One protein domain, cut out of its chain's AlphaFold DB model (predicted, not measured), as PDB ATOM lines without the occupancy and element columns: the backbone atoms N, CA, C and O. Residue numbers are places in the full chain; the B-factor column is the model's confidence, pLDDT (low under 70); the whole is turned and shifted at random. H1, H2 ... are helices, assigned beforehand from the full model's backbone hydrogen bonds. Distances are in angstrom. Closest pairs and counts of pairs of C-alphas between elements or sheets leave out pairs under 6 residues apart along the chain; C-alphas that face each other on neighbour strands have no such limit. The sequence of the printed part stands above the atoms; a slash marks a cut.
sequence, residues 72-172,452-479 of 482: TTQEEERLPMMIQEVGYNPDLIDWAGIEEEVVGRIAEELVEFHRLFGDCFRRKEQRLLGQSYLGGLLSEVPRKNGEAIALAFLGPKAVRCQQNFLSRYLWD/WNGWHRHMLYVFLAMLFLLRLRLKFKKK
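This is residues 72 to 172 and 452 to 479 of the 482 residues of an uncharacterized protein of Candidatus Hakubanella thermoalkaliphilus (UniProt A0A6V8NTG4). Five shorter helices cluster with H3 in the core, while the long helix H6 crosses one side of H3 and makes the length of the domain. H1, H2 and H3 form an up-and-down bundle, each running against the one before, and the hairpin of H4 and H5 packs across H3. The printed part has 129 residues with six named helices, H1 to H6 in chain order, and no named strand; its class is all helix. It is compact, with a radius of gyration of the C-alphas of 14.3 A, and only just elongated, spanning 42 by 27 by 25 A.

H6, residues 452 to 479, touches the hub H3, residues 124 to 138, at a steep tilt of 66 degrees; residues 461 to 465 of H6 and 133 to 138 of H3 alone take part, the closest C-alphas being those of Leu 134 and Ala 465, 6.4 A apart. H1, residues 72 to 86, touches H3 at a shallow tilt of 5 degrees, the same way, closest at C-alphas 76 and 128, 6.1 A. H2, residues 100 to 115, forms a hairpin with H3, closest at C-alphas 114 and 131, 6.3 A. H4, residues 146 to 153, and H5, residues 156 to 167, form a hairpin, closest at C-alphas 150 and 159, 5.1 A; each is about perpendicular to H3, at 88 degrees. H1 and H6 are apart. Every O i to N i+4 pair is within hydrogen-bond range in H3 and H4, against 9 of 11 in H1, 8 of 12 in H2, 6 of 8 in H5 and 22 of 24 in H6.

H6 measures 41.5 A from C-alpha 452 to C-alpha 479 at (9.292, 6.202, -43.766). H2 measures 24.7 A, with a kink of 31 degrees near residue 108; H3 measures 21.7 A. H1 begins at C-alpha 72 (-6.873, 37.611, -38.239).

Residues 173 to 451 are not printed, and C-alphas 172 and 452 are 14.9 A apart across the cut. The link from H1 to H2 is long. Confidence is under 70 at 25 residues, among them 72 to 79 and 93 to 104.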
ATOM      1  N   THR A  72      -6.645  39.056 -38.047       54.22
ATOM      2  CA  THR A  72      -6.873  37.611 -38.239       54.22
ATOM      3  C   THR A  72      -6.038  36.917 -39.317       54.22
ATOM      4  O   THR A  72      -5.663  35.769 -39.116       54.22
ATOM      5  N   THR A  73      -5.727  37.562 -40.445       51.84
ATOM      6  CA  THR A  73      -4.973  36.898 -41.530       51.84
ATOM      7  C   THR A  73      -3.479  36.793 -41.209       51.84
ATOM      8  O   THR A  73      -2.888  35.740 -41.412       51.84
ATOM      9  N   GLN A  74      -2.885  37.837 -40.615       56.41
ATOM     10  CA  GLN A  74      -1.486  37.801 -40.163       56.41
ATOM     11  C   GLN A  74      -1.281  36.842 -38.983       56.41
ATOM     12  O   GLN A  74      -0.206  36.269 -38.838       56.41
ATOM     13  N   GLU A  75      -2.290  36.667 -38.128       61.69
ATOM     14  CA  GLU A  75      -2.224  35.734 -37.000       61.69
ATOM     15  C   GLU A  75      -2.336  34.269 -37.450       61.69
ATOM     16  O   GLU A  75      -1.608  33.431 -36.926       61.69
ATOM     17  N   GLU A  76      -3.166  33.948 -38.453       61.56
ATOM     18  CA  GLU A  76      -3.240  32.590 -39.024       61.56
ATOM     19  C   GLU A  76      -1.925  32.167 -39.705       61.56
ATOM     20  O   GLU A  76      -1.495  31.023 -39.550       61.56
ATOM     21  N   GLU A  77      -1.249  33.088 -40.399       65.69
ATOM     22  CA  GLU A  77       0.060  32.841 -41.027       65.69
ATOM     23  C   GLU A  77       1.188  32.628 -40.001       65.69
ATOM     24  O   GLU A  77       2.165  31.938 -40.289       65.69
ATOM     25  N   ARG A  78       1.049  33.169 -38.782       68.88
ATOM     26  CA  ARG A  78       2.021  33.010 -37.685       68.88
ATOM     27  C   ARG A  78       1.817  31.745 -36.856       68.88
ATOM     28  O   ARG A  78       2.700  31.386 -36.081       68.88
ATOM     29  N   LEU A  79       0.697  31.042 -37.015       69.06
ATOM     30  CA  LEU A  79       0.385  29.859 -36.208       69.06
ATOM     31  C   LEU A  79       1.449  28.751 -36.252       69.06
ATOM     32  O   LEU A  79       1.757  28.237 -35.177       69.06
ATOM     33  N   PRO A  80       2.032  28.373 -37.410       73.38
ATOM     34  CA  PRO A  80       3.100  27.374 -37.432       73.38
ATOM     35  C   PRO A  80       4.283  27.774 -36.540       73.38
ATOM     36  O   PRO A  80       4.751  26.965 -35.745       73.38
ATOM     37  N   MET A  81       4.700  29.043 -36.612       74.75
ATOM     38  CA  MET A  81       5.787  29.601 -35.802       74.75
ATOM     39  C   MET A  81       5.442  29.569 -34.311       74.75
ATOM     40  O   MET A  81       6.232  29.090 -33.510       74.75
ATOM     41  N   MET A  82       4.229  29.977 -33.938       69.88
ATOM     42  CA  MET A  82       3.772  29.944 -32.544       69.88
ATOM     43  C   MET A  82       3.734  28.520 -31.974       69.88
ATOM     44  O   MET A  82       4.069  28.298 -30.815       69.88
ATOM     45  N   ILE A  83       3.327  27.539 -32.785       73.81
ATOM     46  CA  ILE A  83       3.330  26.130 -32.383       73.81
ATOM     47  C   ILE A  83       4.764  25.624 -32.171       73.81
ATOM     48  O   ILE A  83       5.010  24.896 -31.212       73.81
ATOM     49  N   GLN A  84       5.710  26.039 -33.018       75.12
ATOM     50  CA  GLN A  84       7.128  25.718 -32.843       75.12
ATOM     51  C   GLN A  84       7.720  26.381 -31.588       75.12
ATOM     52  O   GLN A  84       8.454  25.725 -30.857       75.12
ATOM     53  N   GLU A  85       7.368  27.639 -31.302       75.12
ATOM     54  CA  GLU A  85       7.860  28.390 -30.135       75.12
ATOM     55  C   GLU A  85       7.394  27.806 -28.796       75.12
ATOM     56  O   GLU A  85       8.181  27.720 -27.855       75.12
ATOM     57  N   VAL A  86       6.121  27.401 -28.694       71.00
ATOM     58  CA  VAL A  86       5.580  26.793 -27.461       71.00
ATOM     59  C   VAL A  86       6.061  25.343 -27.291       71.00
ATOM     60  O   VAL A  86       6.016  24.798 -26.187       71.00
ATOM     61  N   GLY A  87       6.543  24.728 -28.372       70.56
ATOM     62  CA  GLY A  87       7.074  23.373 -28.379       70.56
ATOM     63  C   GLY A  87       5.999  22.287 -28.330       70.56
ATOM     64  O   GLY A  87       4.807  22.531 -28.113       70.56
ATOM     65  N   TYR A  88       6.443  21.048 -28.526       74.06
ATOM     66  CA  TYR A  88       5.627  19.840 -28.416       74.06
ATOM     67  C   TYR A  88       6.014  19.071 -27.169       74.06
ATOM     68  O   TYR A  88       7.192  19.009 -26.840       74.06
ATOM     69  N   ASN A  89       5.045  18.424 -26.517       74.56
ATOM     70  CA  ASN A  89       5.391  17.504 -25.440       74.56
ATOM     71  C   ASN A  89       6.160  16.298 -26.026       74.56
ATOM     72  O   ASN A  89       5.575  15.538 -26.809       74.56
ATOM     73  N   PRO A  90       7.443  16.103 -25.659       67.88
ATOM     74  CA  PRO A  90       8.284  15.068 -26.243       67.88
ATOM     75  C   PRO A  90       7.842  13.652 -25.845       67.88
ATOM     76  O   PRO A  90       8.201  12.695 -26.510       67.88
ATOM     77  N   ASP A  91       6.993  13.478 -24.838       73.31
ATOM     78  CA  ASP A  91       6.495  12.152 -24.464       73.31
ATOM     79  C   ASP A  91       5.292  11.688 -25.320       73.31
ATOM     80  O   ASP A  91       4.784  10.579 -25.137       73.31
ATOM     81  N   LEU A  92       4.790  12.518 -26.250       70.31
ATOM     82  CA  LEU A  92       3.604  12.204 -27.067       70.31
ATOM     83  C   LEU A  92       3.845  11.130 -28.133       70.31
ATOM     84  O   LEU A  92       2.921  10.408 -28.534       70.31
ATOM     85  N   ILE A  93       5.069  11.055 -28.642       66.00
ATOM     86  CA  ILE A  93       5.483  10.129 -29.691       66.00
ATOM     87  C   ILE A  93       6.819   9.540 -29.257       66.00
ATOM     88  O   ILE A  93       7.654  10.242 -28.703       66.00
ATOM     89  N   ASP A  94       7.019   8.247 -29.504       63.38
ATOM     90  CA  ASP A  94       8.357   7.677 -29.416       63.38
ATOM     91  C   ASP A  94       9.190   8.258 -30.564       63.38
ATOM     92  O   ASP A  94       9.037   7.861 -31.721       63.38
ATOM     93  N   TRP A  95       9.991   9.280 -30.260       59.44
ATOM     94  CA  TRP A  95      10.849   9.947 -31.241       59.44
ATOM     95  C   TRP A  95      12.018   9.072 -31.689       59.44
ATOM     96  O   TRP A  95      12.729   9.457 -32.615       59.44
ATOM     97  N   ALA A  96      12.232   7.901 -31.075       49.19
ATOM     98  CA  ALA A  96      13.219   6.946 -31.554       49.19
ATOM     99  C   ALA A  96      12.835   6.479 -32.973       49.19
ATOM    100  O   ALA A  96      11.942   5.656 -33.165       49.19
ATOM    101  N   GLY A  97      13.499   7.050 -33.983       52.66
ATOM    102  CA  GLY A  97      13.220   6.824 -35.407       52.66
ATOM    103  C   GLY A  97      12.590   8.015 -36.142       52.66
ATOM    104  O   GLY A  97      12.331   7.926 -37.338       52.66
ATOM    105  N   ILE A  98      12.348   9.139 -35.470       57.56
ATOM    106  CA  ILE A  98      11.894  10.378 -36.105       57.56
ATOM    107  C   ILE A  98      13.096  11.329 -36.193       57.56
ATOM    108  O   ILE A  98      13.581  11.802 -35.171       57.56
ATOM    109  N   GLU A  99      13.603  11.575 -37.407       58.81
ATOM    110  CA  GLU A  99      14.715  12.511 -37.647       58.81
ATOM    111  C   GLU A  99      14.380  13.927 -37.144       58.81
ATOM    112  O   GLU A  99      13.227  14.354 -37.193       58.81
ATOM    113  N   GLU A 100      15.387  14.688 -36.707       56.62
ATOM    114  CA  GLU A 100      15.234  16.049 -36.160       56.62
ATOM    115  C   GLU A 100      14.535  17.012 -37.151       56.62
ATOM    116  O   GLU A 100      13.739  17.862 -36.748       56.62
ATOM    117  N   GLU A 101      14.698  16.790 -38.465       57.28
ATOM    118  CA  GLU A 101      13.974  17.505 -39.532       57.28
ATOM    119  C   GLU A 101      12.445  17.314 -39.493       57.28
ATOM    120  O   GLU A 101      11.691  18.139 -40.020       57.28
ATOM    121  N   VAL A 102      11.953  16.231 -38.891       62.12
ATOM    122  CA  VAL A 102      10.519  15.935 -38.812       62.12
ATOM    123  C   VAL A 102       9.833  16.801 -37.761       62.12
ATOM    124  O   VAL A 102       8.686  17.184 -37.979       62.12
ATOM    125  N   VAL A 103      10.518  17.182 -36.675       61.22
ATOM    126  CA  VAL A 103       9.942  18.021 -35.606       61.22
ATOM    127  C   VAL A 103       9.473  19.368 -36.166       61.22
ATOM    128  O   VAL A 103       8.353  19.796 -35.887       61.22
ATOM    129  N   GLY A 104      10.271  19.987 -37.046       64.31
ATOM    130  CA  GLY A 104       9.907  21.234 -37.729       64.31
ATOM    131  C   GLY A 104       8.657  21.105 -38.611       64.31
ATOM    132  O   GLY A 104       7.844  22.030 -38.660       64.31
ATOM    133  N   ARG A 105       8.449  19.934 -39.232       76.12
ATOM    134  CA  ARG A 105       7.303  19.645 -40.115       76.12
ATOM    135  C   ARG A 105       6.003  19.362 -39.361       76.12
ATOM    136  O   ARG A 105       4.933  19.467 -39.949       76.12
ATOM    137  N   ILE A 106       6.047  19.030 -38.068       79.94
ATOM    138  CA  ILE A 106       4.829  18.714 -37.295       79.94
ATOM    139  C   ILE A 106       3.908  19.930 -37.177       79.94
ATOM    140  O   ILE A 106       2.688  19.766 -37.196       79.94
ATOM    141  N   ALA A 107       4.463  21.142 -37.116       81.75
ATOM    142  CA  ALA A 107       3.668  22.367 -37.076       81.75
ATOM    143  C   ALA A 107       2.847  22.543 -38.355       81.75
ATOM    144  O   ALA A 107       1.644  22.799 -38.280       81.75
ATOM    145  N   GLU A 108       3.464  22.320 -39.514       83.25
ATOM    146  CA  GLU A 108       2.794  22.356 -40.815       83.25
ATOM    147  C   GLU A 108       1.736  21.253 -40.923       83.25
ATOM    148  O   GLU A 108       0.585  21.533 -41.253       83.25
ATOM    149  N   GLU A 109       2.076  20.015 -40.549       88.19
ATOM    150  CA  GLU A 109       1.126  18.895 -40.544       88.19
ATOM    151  C   GLU A 109      -0.076  19.165 -39.631       88.19
ATOM    152  O   GLU A 109      -1.200  18.788 -39.963       88.19
ATOM    153  N   LEU A 110       0.137  19.825 -38.488       89.44
ATOM    154  CA  LEU A 110      -0.935  20.190 -37.568       89.44
ATOM    155  C   LEU A 110      -1.858  21.252 -38.172       89.44
ATOM    156  O   LEU A 110      -3.079  21.164 -38.018       89.44
ATOM    157  N   VAL A 111      -1.291  22.234 -38.877       88.44
ATOM    158  CA  VAL A 111      -2.059  23.249 -39.608       88.44
ATOM    159  C   VAL A 111      -2.896  22.589 -40.704       88.44
ATOM    160  O   VAL A 111      -4.104  22.819 -40.761       88.44
ATOM    161  N   GLU A 112      -2.294  21.734 -41.536       90.56
ATOM    162  CA  GLU A 112      -3.016  21.020 -42.598       90.56
ATOM    163  C   GLU A 112      -4.098  20.100 -42.033       90.56
ATOM    164  O   GLU A 112      -5.223  20.075 -42.533       90.56
ATOM    165  N   PHE A 113      -3.804  19.388 -40.942       94.94
ATOM    166  CA  PHE A 113      -4.788  18.554 -40.261       94.94
ATOM    167  C   PHE A 113      -5.974  19.382 -39.752       94.94
ATOM    168  O   PHE A 113      -7.123  19.011 -39.978       94.94
ATOM    169  N   HIS A 114      -5.722  20.528 -39.114       94.62
ATOM    170  CA  HIS A 114      -6.786  21.408 -38.636       94.62
ATOM    171  C   HIS A 114      -7.616  22.004 -39.790       94.62
ATOM    172  O   HIS A 114      -8.836  22.150 -39.665       94.62
ATOM    173  N   ARG A 115      -7.001  22.289 -40.950       92.19
ATOM    174  CA  ARG A 115      -7.711  22.785 -42.145       92.19
ATOM    175  C   ARG A 115      -8.766  21.818 -42.669       92.19
ATOM    176  O   ARG A 115      -9.775  22.290 -43.195       92.19
ATOM    177  N   LEU A 116      -8.611  20.509 -42.447       95.44
ATOM    178  CA  LEU A 116      -9.644  19.515 -42.767       95.44
ATOM    179  C   LEU A 116     -10.982  19.818 -42.071       95.44
ATOM    180  O   LEU A 116     -12.025  19.381 -42.542       95.44
ATOM    181  N   PHE A 117     -10.982  20.589 -40.981       95.69
ATOM    182  CA  PHE A 117     -12.171  20.976 -40.213       95.69
ATOM    183  C   PHE A 117     -12.657  22.409 -40.501       95.69
ATOM    184  O   PHE A 117     -13.537  22.920 -39.811       95.69
ATOM    185  N   GLY A 118     -12.105  23.079 -41.518       91.00
ATOM    186  CA  GLY A 118     -12.329  24.506 -41.777       91.00
ATOM    187  C   GLY A 118     -13.795  24.919 -41.968       91.00
ATOM    188  O   GLY A 118     -14.195  25.985 -41.501       91.00
ATOM    189  N   ASP A 119     -14.603  24.081 -42.617       90.62
ATOM    190  CA  ASP A 119     -16.040  24.277 -42.872       90.62
ATOM    191  C   ASP A 119     -16.946  23.856 -41.701       90.62
ATOM    192  O   ASP A 119     -18.162  24.021 -41.785       90.62
ATOM    193  N   CYS A 120     -16.387  23.348 -40.596       93.94
ATOM    194  CA  CYS A 120     -17.122  23.202 -39.334       93.94
ATOM    195  C   CYS A 120     -17.269  24.556 -38.619       93.94
ATOM    196  O   CYS A 120     -18.163  24.747 -37.791       93.94
ATOM    197  N   PHE A 121     -16.395  25.518 -38.926       92.06
ATOM    198  CA  PHE A 121     -16.397  26.840 -38.312       92.06
ATOM    199  C   PHE A 121     -17.242  27.831 -39.112       92.06
ATOM    200  O   PHE A 121     -17.185  27.891 -40.338       92.06
ATOM    201  N   ARG A 122     -17.984  28.689 -38.405       87.75
ATOM    202  CA  ARG A 122     -18.806  29.743 -39.023       87.75
ATOM    203  C   ARG A 122     -18.018  31.015 -39.316       87.75
ATOM    204  O   ARG A 122     -18.466  31.853 -40.091       87.75
ATOM    205  N   ARG A 123     -16.878  31.202 -38.648       82.56
ATOM    206  CA  ARG A 123     -16.057  32.415 -38.734       82.56
ATOM    207  C   ARG A 123     -14.576  32.074 -38.803       82.56
ATOM    208  O   ARG A 123     -14.144  31.116 -38.170       82.56
ATOM    209  N   LYS A 124     -13.791  32.900 -39.501       82.00
ATOM    210  CA  LYS A 124     -12.326  32.758 -39.558       82.00
ATOM    211  C   LYS A 124     -11.677  32.833 -38.174       82.00
ATOM    212  O   LYS A 124     -10.872  31.980 -37.841       82.00
ATOM    213  N   GLU A 125     -12.152  33.726 -37.296       86.06
ATOM    214  CA  GLU A 125     -11.622  33.850 -35.927       86.06
ATOM    215  C   GLU A 125     -11.718  32.536 -35.132       86.06
ATOM    216  O   GLU A 125     -10.892  32.259 -34.269       86.06
ATOM    217  N   GLN A 126     -12.732  31.711 -35.410       90.69
ATOM    218  CA  GLN A 126     -12.899  30.424 -34.737       90.69
ATOM    219  C   GLN A 126     -11.860  29.397 -35.191       90.69
ATOM    220  O   GLN A 126     -11.520  28.527 -34.398       90.69
ATOM    221  N   ARG A 127     -11.341  29.508 -36.421       90.12
ATOM    222  CA  ARG A 127     -10.272  28.634 -36.920       90.12
ATOM    223  C   ARG A 127      -8.989  28.891 -36.143       90.12
ATOM    224  O   ARG A 127      -8.391  27.944 -35.655       90.12
ATOM    225  N   LEU A 128      -8.641  30.163 -35.936       89.56
ATOM    226  CA  LEU A 128      -7.510  30.566 -35.100       89.56
ATOM    227  C   LEU A 128      -7.635  30.022 -33.664       89.56
ATOM    228  O   LEU A 128      -6.695  29.422 -33.147       89.56
ATOM    229  N   LEU A 129      -8.807  30.178 -33.035       94.38
ATOM    230  CA  LEU A 129      -9.069  29.675 -31.676       94.38
ATOM    231  C   LEU A 129      -9.062  28.141 -31.601       94.38
ATOM    232  O   LEU A 129      -8.618  27.578 -30.603       94.38
ATOM    233  N   GLY A 130      -9.563  27.455 -32.630       95.38
ATOM    234  CA  GLY A 130      -9.532  25.996 -32.724       95.38
ATOM    235  C   GLY A 130      -8.110  25.468 -32.883       95.38
ATOM    236  O   GLY A 130      -7.682  24.588 -32.139       95.38
ATOM    237  N   GLN A 131      -7.338  26.076 -33.781       93.50
ATOM    238  CA  GLN A 131      -5.964  25.684 -34.049       93.50
ATOM    239  C   GLN A 131      -5.047  25.945 -32.852       93.50
ATOM    240  O   GLN A 131      -4.265  25.066 -32.492       93.50
ATOM    241  N   SER A 132      -5.181  27.099 -32.188       93.38
ATOM    242  CA  SER A 132      -4.448  27.375 -30.947       93.38
ATOM    243  C   SER A 132      -4.832  26.390 -29.845       93.38
ATOM    244  O   SER A 132      -3.965  25.935 -29.102       93.38
ATOM    245  N   TYR A 133      -6.111  25.997 -29.760       96.69
ATOM    246  CA  TYR A 133      -6.551  25.004 -28.787       96.69
ATOM    247  C   TYR A 133      -5.917  23.641 -29.032       96.69
ATOM    248  O   TYR A 133      -5.369  23.045 -28.107       96.69
ATOM    249  N   LEU A 134      -5.970  23.167 -30.277       96.25
ATOM    250  CA  LEU A 134      -5.403  21.886 -30.670       96.25
ATOM    251  C   LEU A 134      -3.879  21.864 -30.468       96.25
ATOM    252  O   LEU A 134      -3.362  20.917 -29.881       96.25
ATOM    253  N   GLY A 135      -3.179  22.933 -30.867       93.00
ATOM    254  CA  GLY A 135      -1.749  23.113 -30.595       93.00
ATOM    255  C   GLY A 135      -1.443  23.110 -29.100       93.00
ATOM    256  O   GLY A 135      -0.579  22.369 -28.643       93.00
ATOM    257  N   GLY A 136      -2.231  23.831 -28.303       94.38
ATOM    258  CA  GLY A 136      -2.113  23.836 -26.849       94.38
ATOM    259  C   GLY A 136      -2.277  22.455 -26.210       94.38
ATOM    260  O   GLY A 136      -1.527  22.110 -25.296       94.38
ATOM    261  N   LEU A 137      -3.196  21.628 -26.721       95.56
ATOM    262  CA  LEU A 137      -3.370  20.246 -26.260       95.56
ATOM    263  C   LEU A 137      -2.172  19.347 -26.595       95.56
ATOM    264  O   LEU A 137      -1.932  18.384 -25.871       95.56
ATOM    265  N   LEU A 138      -1.397  19.663 -27.632       92.69
ATOM    266  CA  LEU A 138      -0.203  18.917 -28.059       92.69
ATOM    267  C   LEU A 138       1.115  19.504 -27.511       92.69
ATOM    268  O   LEU A 138       2.160  18.862 -27.574       92.69
ATOM    269  N   SER A 139       1.063  20.701 -26.935       90.50
ATOM    270  CA  SER A 139       2.238  21.429 -26.445       90.50
ATOM    271  C   SER A 139       2.696  21.037 -25.035       90.50
ATOM    272  O   SER A 139       2.067  20.211 -24.367       90.50
ATOM    273  N   GLU A 140       3.757  21.681 -24.548       87.00
ATOM    274  CA  GLU A 140       4.263  21.554 -23.173       87.00
ATOM    275  C   GLU A 140       3.493  22.385 -22.132       87.00
ATOM    276  O   GLU A 140       3.866  22.408 -20.958       87.00
ATOM    277  N   VAL A 141       2.388  23.046 -22.514       90.56
ATOM    278  CA  VAL A 141       1.552  23.809 -21.573       90.56
ATOM    279  C   VAL A 141       1.169  22.923 -20.370       90.56
ATOM    280  O   VAL A 141       0.430  21.946 -20.552       90.56
ATOM    281  N   PRO A 142       1.595  23.263 -19.130       85.69
ATOM    282  CA  PRO A 142       1.471  22.353 -17.986       85.69
ATOM    283  C   PRO A 142       0.023  21.984 -17.652       85.69
ATOM    284  O   PRO A 142      -0.298  20.835 -17.350       85.69
ATOM    285  N   ARG A 143      -0.883  22.968 -17.729       90.31
ATOM    286  CA  ARG A 143      -2.320  22.789 -17.494       90.31
ATOM    287  C   ARG A 143      -3.087  23.148 -18.761       90.31
ATOM    288  O   ARG A 143      -3.315  24.315 -19.047       90.31
ATOM    289  N   LYS A 144      -3.513  22.137 -19.511       93.56
ATOM    290  CA  LYS A 144      -4.118  22.265 -20.852       93.56
ATOM    291  C   LYS A 144      -5.595  22.688 -20.802       93.56
ATOM    292  O   LYS A 144      -6.498  21.962 -21.211       93.56
ATOM    293  N   ASN A 145      -5.852  23.866 -20.238       93.62
ATOM    294  CA  ASN A 145      -7.168  24.503 -20.186       93.62
ATOM    295  C   ASN A 145      -7.231  25.710 -21.149       93.62
ATOM    296  O   ASN A 145      -6.218  26.150 -21.687       93.62
ATOM    297  N   GLY A 146      -8.431  26.255 -21.379       92.94
ATOM    298  CA  GLY A 146      -8.615  27.356 -22.332       92.94
ATOM    299  C   GLY A 146      -7.871  28.650 -21.977       92.94
ATOM    300  O   GLY A 146      -7.507  29.389 -22.880       92.94
ATOM    301  N   GLU A 147      -7.625  28.935 -20.695       94.19
ATOM    302  CA  GLU A 147      -6.888  30.139 -20.283       94.19
ATOM    303  C   GLU A 147      -5.387  29.986 -20.532       94.19
ATOM    304  O   GLU A 147      -4.796  30.828 -21.197       94.19
ATOM    305  N   ALA A 148      -4.785  28.908 -20.033       94.75
ATOM    306  CA  ALA A 148      -3.355  28.661 -20.169       94.75
ATOM    307  C   ALA A 148      -2.940  28.531 -21.639       94.75
ATOM    308  O   ALA A 148      -1.938  29.113 -22.044       94.75
ATOM    309  N   ILE A 149      -3.748  27.842 -22.453       95.00
ATOM    310  CA  ILE A 149      -3.501  27.732 -23.893       95.00
ATOM    311  C   ILE A 149      -3.635  29.100 -24.575       95.00
ATOM    312  O   ILE A 149      -2.779  29.474 -25.371       95.00
ATOM    313  N   ALA A 150      -4.660  29.888 -24.239       93.31
ATOM    314  CA  ALA A 150      -4.785  31.230 -24.800       93.31
ATOM    315  C   ALA A 150      -3.603  32.126 -24.416       93.31
ATOM    316  O   ALA A 150      -3.112  32.848 -25.268       93.31
ATOM    317  N   LEU A 151      -3.126  32.070 -23.169       93.25
ATOM    318  CA  LEU A 151      -1.970  32.848 -22.723       93.25
ATOM    319  C   LEU A 151      -0.684  32.446 -23.446       93.25
ATOM    320  O   LEU A 151       0.081  33.332 -23.812       93.25
ATOM    321  N   ALA A 152      -0.471  31.146 -23.656       90.88
ATOM    322  CA  ALA A 152       0.723  30.631 -24.320       90.88
ATOM    323  C   ALA A 152       0.764  30.968 -25.818       90.88
ATOM    324  O   ALA A 152       1.828  31.280 -26.332       90.88
ATOM    325  N   PHE A 153      -0.381  30.935 -26.506       88.19
ATOM    326  CA  PHE A 153      -0.436  31.140 -27.957       88.19
ATOM    327  C   PHE A 153      -0.914  32.551 -28.327       88.19
ATOM    328  O   PHE A 153      -0.252  33.281 -29.046       88.19
ATOM    329  N   LEU A 154      -2.076  32.977 -27.845       88.75
ATOM    330  CA  LEU A 154      -2.783  34.159 -28.362       88.75
ATOM    331  C   LEU A 154      -2.661  35.407 -27.466       88.75
ATOM    332  O   LEU A 154      -3.156  36.484 -27.804       88.75
ATOM    333  N   GLY A 155      -2.053  35.266 -26.290       88.50
ATOM    334  CA  GLY A 155      -1.916  36.319 -25.294       88.50
ATOM    335  C   GLY A 155      -3.183  36.608 -24.462       88.50
ATOM    336  O   GLY A 155      -4.274  36.069 -24.682       88.50
ATOM    337  N   PRO A 156      -3.072  37.502 -23.460       89.31
ATOM    338  CA  PRO A 156      -4.094  37.706 -22.426       89.31
ATOM    339  C   PRO A 156      -5.425  38.263 -22.944       89.31
ATOM    340  O   PRO A 156      -6.479  37.958 -22.381       89.31
ATOM    341  N   LYS A 157      -5.416  39.038 -24.039       88.38
ATOM    342  CA  LYS A 157      -6.644  39.574 -24.656       88.38
ATOM    343  C   LYS A 157      -7.545  38.455 -25.215       88.38
ATOM    344  O   LYS A 157      -8.763  38.622 -25.257       88.38
ATOM    345  N   ALA A 158      -6.976  37.306 -25.589       89.50
ATOM    346  CA  ALA A 158      -7.696  36.202 -26.224       89.50
ATOM    347  C   ALA A 158      -8.319  35.195 -25.241       89.50
ATOM    348  O   ALA A 158      -9.170  34.400 -25.644       89.50
ATOM    349  N   VAL A 159      -7.975  35.246 -23.945       92.81
ATOM    350  CA  VAL A 159      -8.448  34.289 -22.920       92.81
ATOM    351  C   VAL A 159      -9.969  34.140 -22.928       92.81
ATOM    352  O   VAL A 159     -10.506  33.030 -22.947       92.81
ATOM    353  N   ARG A 160     -10.697  35.263 -22.963       93.38
ATOM    354  CA  ARG A 160     -12.165  35.243 -22.961       93.38
ATOM    355  C   ARG A 160     -12.736  34.661 -24.253       93.38
ATOM    356  O   ARG A 160     -13.738  33.948 -24.200       93.38
ATOM    357  N   CYS A 161     -12.108  34.945 -25.391       93.12
ATOM    358  CA  CYS A 161     -12.494  34.391 -26.686       93.12
ATOM    359  C   CYS A 161     -12.288  32.873 -26.710       93.12
ATOM    360  O   CYS A 161     -13.206  32.161 -27.103       93.12
ATOM    361  N   GLN A 162     -11.165  32.369 -26.190       94.88
ATOM    362  CA  GLN A 162     -10.882  30.932 -26.100       94.88
ATOM    363  C   GLN A 162     -11.879  30.191 -25.196       94.88
ATOM    364  O   GLN A 162     -12.393  29.126 -25.542       94.88
ATOM    365  N   GLN A 163     -12.227  30.773 -24.046       94.31
ATOM    366  CA  GLN A 163     -13.255  30.212 -23.162       94.31
ATOM    367  C   GLN A 163     -14.639  30.193 -23.832       94.31
ATOM    368  O   GLN A 163     -15.379  29.211 -23.726       94.31
ATOM    369  N   ASN A 164     -15.005  31.267 -24.540       94.00
ATOM    370  CA  ASN A 164     -16.267  31.340 -25.277       94.00
ATOM    371  C   ASN A 164     -16.282  30.403 -26.490       94.00
ATOM    372  O   ASN A 164     -17.333  29.855 -26.806       94.00
ATOM    373  N   PHE A 165     -15.140  30.171 -27.129       95.50
ATOM    374  CA  PHE A 165     -14.997  29.215 -28.219       95.50
ATOM    375  C   PHE A 165     -15.406  27.803 -27.793       95.50
ATOM    376  O   PHE A 165     -16.197  27.150 -28.478       95.50
ATOM    377  N   LEU A 166     -14.969  27.377 -26.606       95.06
ATOM    378  CA  LEU A 166     -15.354  26.085 -26.046       95.06
ATOM    379  C   LEU A 166     -16.777  26.066 -25.492       95.06
ATOM    380  O   LEU A 166     -17.361  25.003 -25.421       95.06
ATOM    381  N   SER A 167     -17.359  27.188 -25.067       92.00
ATOM    382  CA  SER A 167     -18.614  27.144 -24.293       92.00
ATOM    383  C   SER A 167     -19.845  27.741 -24.972       92.00
ATOM    384  O   SER A 167     -20.954  27.339 -24.625       92.00
ATOM    385  N   ARG A 168     -19.683  28.712 -25.879       90.00
ATOM    386  CA  ARG A 168     -20.768  29.592 -26.359       90.00
ATOM    387  C   ARG A 168     -20.790  29.820 -27.865       90.00
ATOM    388  O   ARG A 168     -21.867  29.961 -28.428       90.00
ATOM    389  N   TYR A 169     -19.632  29.932 -28.515       93.38
ATOM    390  CA  TYR A 169     -19.584  30.227 -29.948       93.38
ATOM    391  C   TYR A 169     -20.230  29.112 -30.761       93.38
ATOM    392  O   TYR A 169     -20.142  27.949 -30.384       93.38
ATOM    393  N   LEU A 170     -20.870  29.463 -31.871       90.56
ATOM    394  CA  LEU A 170     -21.543  28.500 -32.736       90.56
ATOM    395  C   LEU A 170     -20.570  27.994 -33.803       90.56
ATOM    396  O   LEU A 170     -20.086  28.784 -34.616       90.56
ATOM    397  N   TRP A 171     -20.307  26.693 -33.784       94.12
ATOM    398  CA  TRP A 171     -19.632  25.918 -34.822       94.12
ATOM    399  C   TRP A 171     -20.256  24.517 -34.839       94.12
ATOM    400  O   TRP A 171     -20.913  24.133 -33.874       94.12
ATOM    401  N   ASP A 172     -20.147  23.823 -35.964       94.19
ATOM    402  CA  ASP A 172     -20.842  22.562 -36.219       94.19
ATOM    403  C   ASP A 172     -20.095  21.394 -35.556       94.19
ATOM    404  O   ASP A 172     -19.136  20.851 -36.111       94.19
ATOM    405  N   TRP A 452     -22.339  21.956 -20.669       96.44
ATOM    406  CA  TRP A 452     -22.547  20.770 -21.498       96.44
ATOM    407  C   TRP A 452     -21.696  20.828 -22.770       96.44
ATOM    408  O   TRP A 452     -20.852  19.957 -22.981       96.44
ATOM    409  N   ASN A 453     -21.821  21.908 -23.548       95.62
ATOM    410  CA  ASN A 453     -21.043  22.101 -24.775       95.62
ATOM    411  C   ASN A 453     -19.541  22.175 -24.487       95.62
ATOM    412  O   ASN A 453     -18.748  21.569 -25.195       95.62
ATOM    413  N   GLY A 454     -19.140  22.857 -23.409       96.25
ATOM    414  CA  GLY A 454     -17.732  22.967 -23.026       96.25
ATOM    415  C   GLY A 454     -17.076  21.623 -22.744       96.25
ATOM    416  O   GLY A 454     -15.921  21.420 -23.110       96.25
ATOM    417  N   TRP A 455     -17.797  20.697 -22.114       96.94
ATOM    418  CA  TRP A 455     -17.292  19.344 -21.906       96.94
ATOM    419  C   TRP A 455     -17.145  18.590 -23.232       96.94
ATOM    420  O   TRP A 455     -16.050  18.120 -23.537       96.94
ATOM    421  N   HIS A 456     -18.204  18.538 -24.048       97.62
ATOM    422  CA  HIS A 456     -18.205  17.763 -25.297       97.62
ATOM    423  C   HIS A 456     -17.197  18.307 -26.312       97.62
ATOM    424  O   HIS A 456     -16.456  17.539 -26.913       97.62
ATOM    425  N   ARG A 457     -17.076  19.632 -26.434       97.50
ATOM    426  CA  ARG A 457     -16.091  20.270 -27.316       97.50
ATOM    427  C   ARG A 457     -14.662  20.015 -26.867       97.50
ATOM    428  O   ARG A 457     -13.806  19.766 -27.704       97.50
ATOM    429  N   HIS A 458     -14.390  20.052 -25.562       97.94
ATOM    430  CA  HIS A 458     -13.063  19.688 -25.072       97.94
ATOM    431  C   HIS A 458     -12.731  18.226 -25.398       97.94
ATOM    432  O   HIS A 458     -11.654  17.969 -25.925       97.94
ATOM    433  N   MET A 459     -13.660  17.295 -25.154       98.12
ATOM    434  CA  MET A 459     -13.456  15.879 -25.485       98.12
ATOM    435  C   MET A 459     -13.255  15.665 -26.984       98.12
ATOM    436  O   MET A 459     -12.318  14.974 -27.367       98.12
ATOM    437  N   LEU A 460     -14.041  16.332 -27.831       98.56
ATOM    438  CA  LEU A 460     -13.859  16.296 -29.279       98.56
ATOM    439  C   LEU A 460     -12.454  16.762 -29.684       98.56
ATOM    440  O   LEU A 460     -11.787  16.084 -30.454       98.56
ATOM    441  N   TYR A 461     -11.948  17.856 -29.112       98.50
ATOM    442  CA  TYR A 461     -10.580  18.313 -29.380       98.50
ATOM    443  C   TYR A 461      -9.496  17.361 -28.858       98.50
ATOM    444  O   TYR A 461      -8.451  17.225 -29.495       98.50
ATOM    445  N   VAL A 462      -9.737  16.662 -27.745       98.25
ATOM    446  CA  VAL A 462      -8.863  15.567 -27.297       98.25
ATOM    447  C   VAL A 462      -8.871  14.428 -28.322       98.25
ATOM    448  O   VAL A 462      -7.805  13.905 -28.644       98.25
ATOM    449  N   PHE A 463     -10.028  14.082 -28.898       98.56
ATOM    450  CA  PHE A 463     -10.114  13.066 -29.952       98.56
ATOM    451  C   PHE A 463      -9.351  13.495 -31.211       98.56
ATOM    452  O   PHE A 463      -8.590  12.699 -31.758       98.56
ATOM    453  N   LEU A 464      -9.482  14.761 -31.621       98.56
ATOM    454  CA  LEU A 464      -8.723  15.329 -32.737       98.56
ATOM    455  C   LEU A 464      -7.212  15.265 -32.491       98.56
ATOM    456  O   LEU A 464      -6.463  14.885 -33.388       98.56
ATOM    457  N   ALA A 465      -6.759  15.590 -31.276       97.50
ATOM    458  CA  ALA A 465      -5.349  15.500 -30.906       97.50
ATOM    459  C   ALA A 465      -4.836  14.049 -30.967       97.50
ATOM    460  O   ALA A 465      -3.766  13.799 -31.521       97.50
ATOM    461  N   MET A 466      -5.614  13.079 -30.475       96.25
ATOM    462  CA  MET A 466      -5.275  11.653 -30.587       96.25
ATOM    463  C   MET A 466      -5.214  11.186 -32.044       96.25
ATOM    464  O   MET A 466      -4.273  10.492 -32.427       96.25
ATOM    465  N   LEU A 467      -6.186  11.585 -32.871       97.31
ATOM    466  CA  LEU A 467      -6.214  11.250 -34.294       97.31
ATOM    467  C   LEU A 467      -5.017  11.848 -35.037       97.31
ATOM    468  O   LEU A 467      -4.414  11.169 -35.868       97.31
ATOM    469  N   PHE A 468      -4.644  13.090 -34.730       95.38
ATOM    470  CA  PHE A 468      -3.451  13.712 -35.292       95.38
ATOM    471  C   PHE A 468      -2.198  12.886 -34.976       95.38
ATOM    472  O   PHE A 468      -1.472  12.498 -35.890       95.38
ATOM    473  N   LEU A 469      -1.991  12.525 -33.705       91.25
ATOM    474  CA  LEU A 469      -0.852  11.702 -33.281       91.25
ATOM    475  C   LEU A 469      -0.848  10.322 -33.946       91.25
ATOM    476  O   LEU A 469       0.199   9.856 -34.391       91.25
ATOM    477  N   LEU A 470      -2.011   9.679 -34.065       90.94
ATOM    478  CA  LEU A 470      -2.163   8.418 -34.790       90.94
ATOM    479  C   LEU A 470      -1.749   8.566 -36.261       90.94
ATOM    480  O   LEU A 470      -0.977   7.752 -36.768       90.94
ATOM    481  N   ARG A 471      -2.214   9.618 -36.945       90.81
ATOM    482  CA  ARG A 471      -1.865   9.887 -38.348       90.81
ATOM    483  C   ARG A 471      -0.376  10.164 -38.521       90.81
ATOM    484  O   ARG A 471       0.210   9.630 -39.461       90.81
ATOM    485  N   LEU A 472       0.249  10.923 -37.617       87.00
ATOM    486  CA  LEU A 472       1.700  11.123 -37.627       87.00
ATOM    487  C   LEU A 472       2.433   9.788 -37.473       87.00
ATOM    488  O   LEU A 472       3.269   9.456 -38.311       87.00
ATOM    489  N   ARG A 473       2.072   8.980 -36.468       81.75
ATOM    490  CA  ARG A 473       2.671   7.652 -36.254       81.75
ATOM    491  C   ARG A 473       2.554   6.784 -37.509       81.75
ATOM    492  O   ARG A 473       3.544   6.198 -37.926       81.75
ATOM    493  N   LEU A 474       1.391   6.742 -38.159       83.75
ATOM    494  CA  LEU A 474       1.191   5.975 -39.396       83.75
ATOM    495  C   LEU A 474       1.983   6.531 -40.590       83.75
ATOM    496  O   LEU A 474       2.509   5.754 -41.391       83.75
ATOM    497  N   LYS A 475       2.086   7.858 -40.715       81.19
ATOM    498  CA  LYS A 475       2.828   8.531 -41.789       81.19
ATOM    499  C   LYS A 475       4.336   8.313 -41.664       81.19
ATOM    500  O   LYS A 475       4.987   8.035 -42.668       81.19
ATOM    501  N   PHE A 476       4.880   8.390 -40.449       72.31
ATOM    502  CA  PHE A 476       6.320   8.263 -40.206       72.31
ATOM    503  C   PHE A 476       6.782   6.817 -40.000       72.31
ATOM    504  O   PHE A 476       7.877   6.481 -40.437       72.31
ATOM    505  N   LYS A 477       5.927   5.910 -39.503       65.25
ATOM    506  CA  LYS A 477       6.214   4.461 -39.494       65.25
ATOM    507  C   LYS A 477       6.485   3.913 -40.901       65.25
ATOM    508  O   LYS A 477       7.322   3.035 -41.056       65.25
ATOM    509  N   LYS A 478       5.822   4.456 -41.932       51.06
ATOM    510  CA  LYS A 478       6.062   4.095 -43.343       51.06
ATOM    511  C   LYS A 478       7.397   4.607 -43.903       51.06
ATOM    512  O   LYS A 478       7.871   4.043 -44.880       51.06
ATOM    513  N   LYS A 479       7.996   5.652 -43.320       45.25
ATOM    514  CA  LYS A 479       9.292   6.202 -43.766       45.25
ATOM    515  C   LYS A 479      10.506   5.493 -43.155       45.25
ATOM    516  O   LYS A 479      11.599   5.652 -43.669       45.25
TER     517      LYS A 479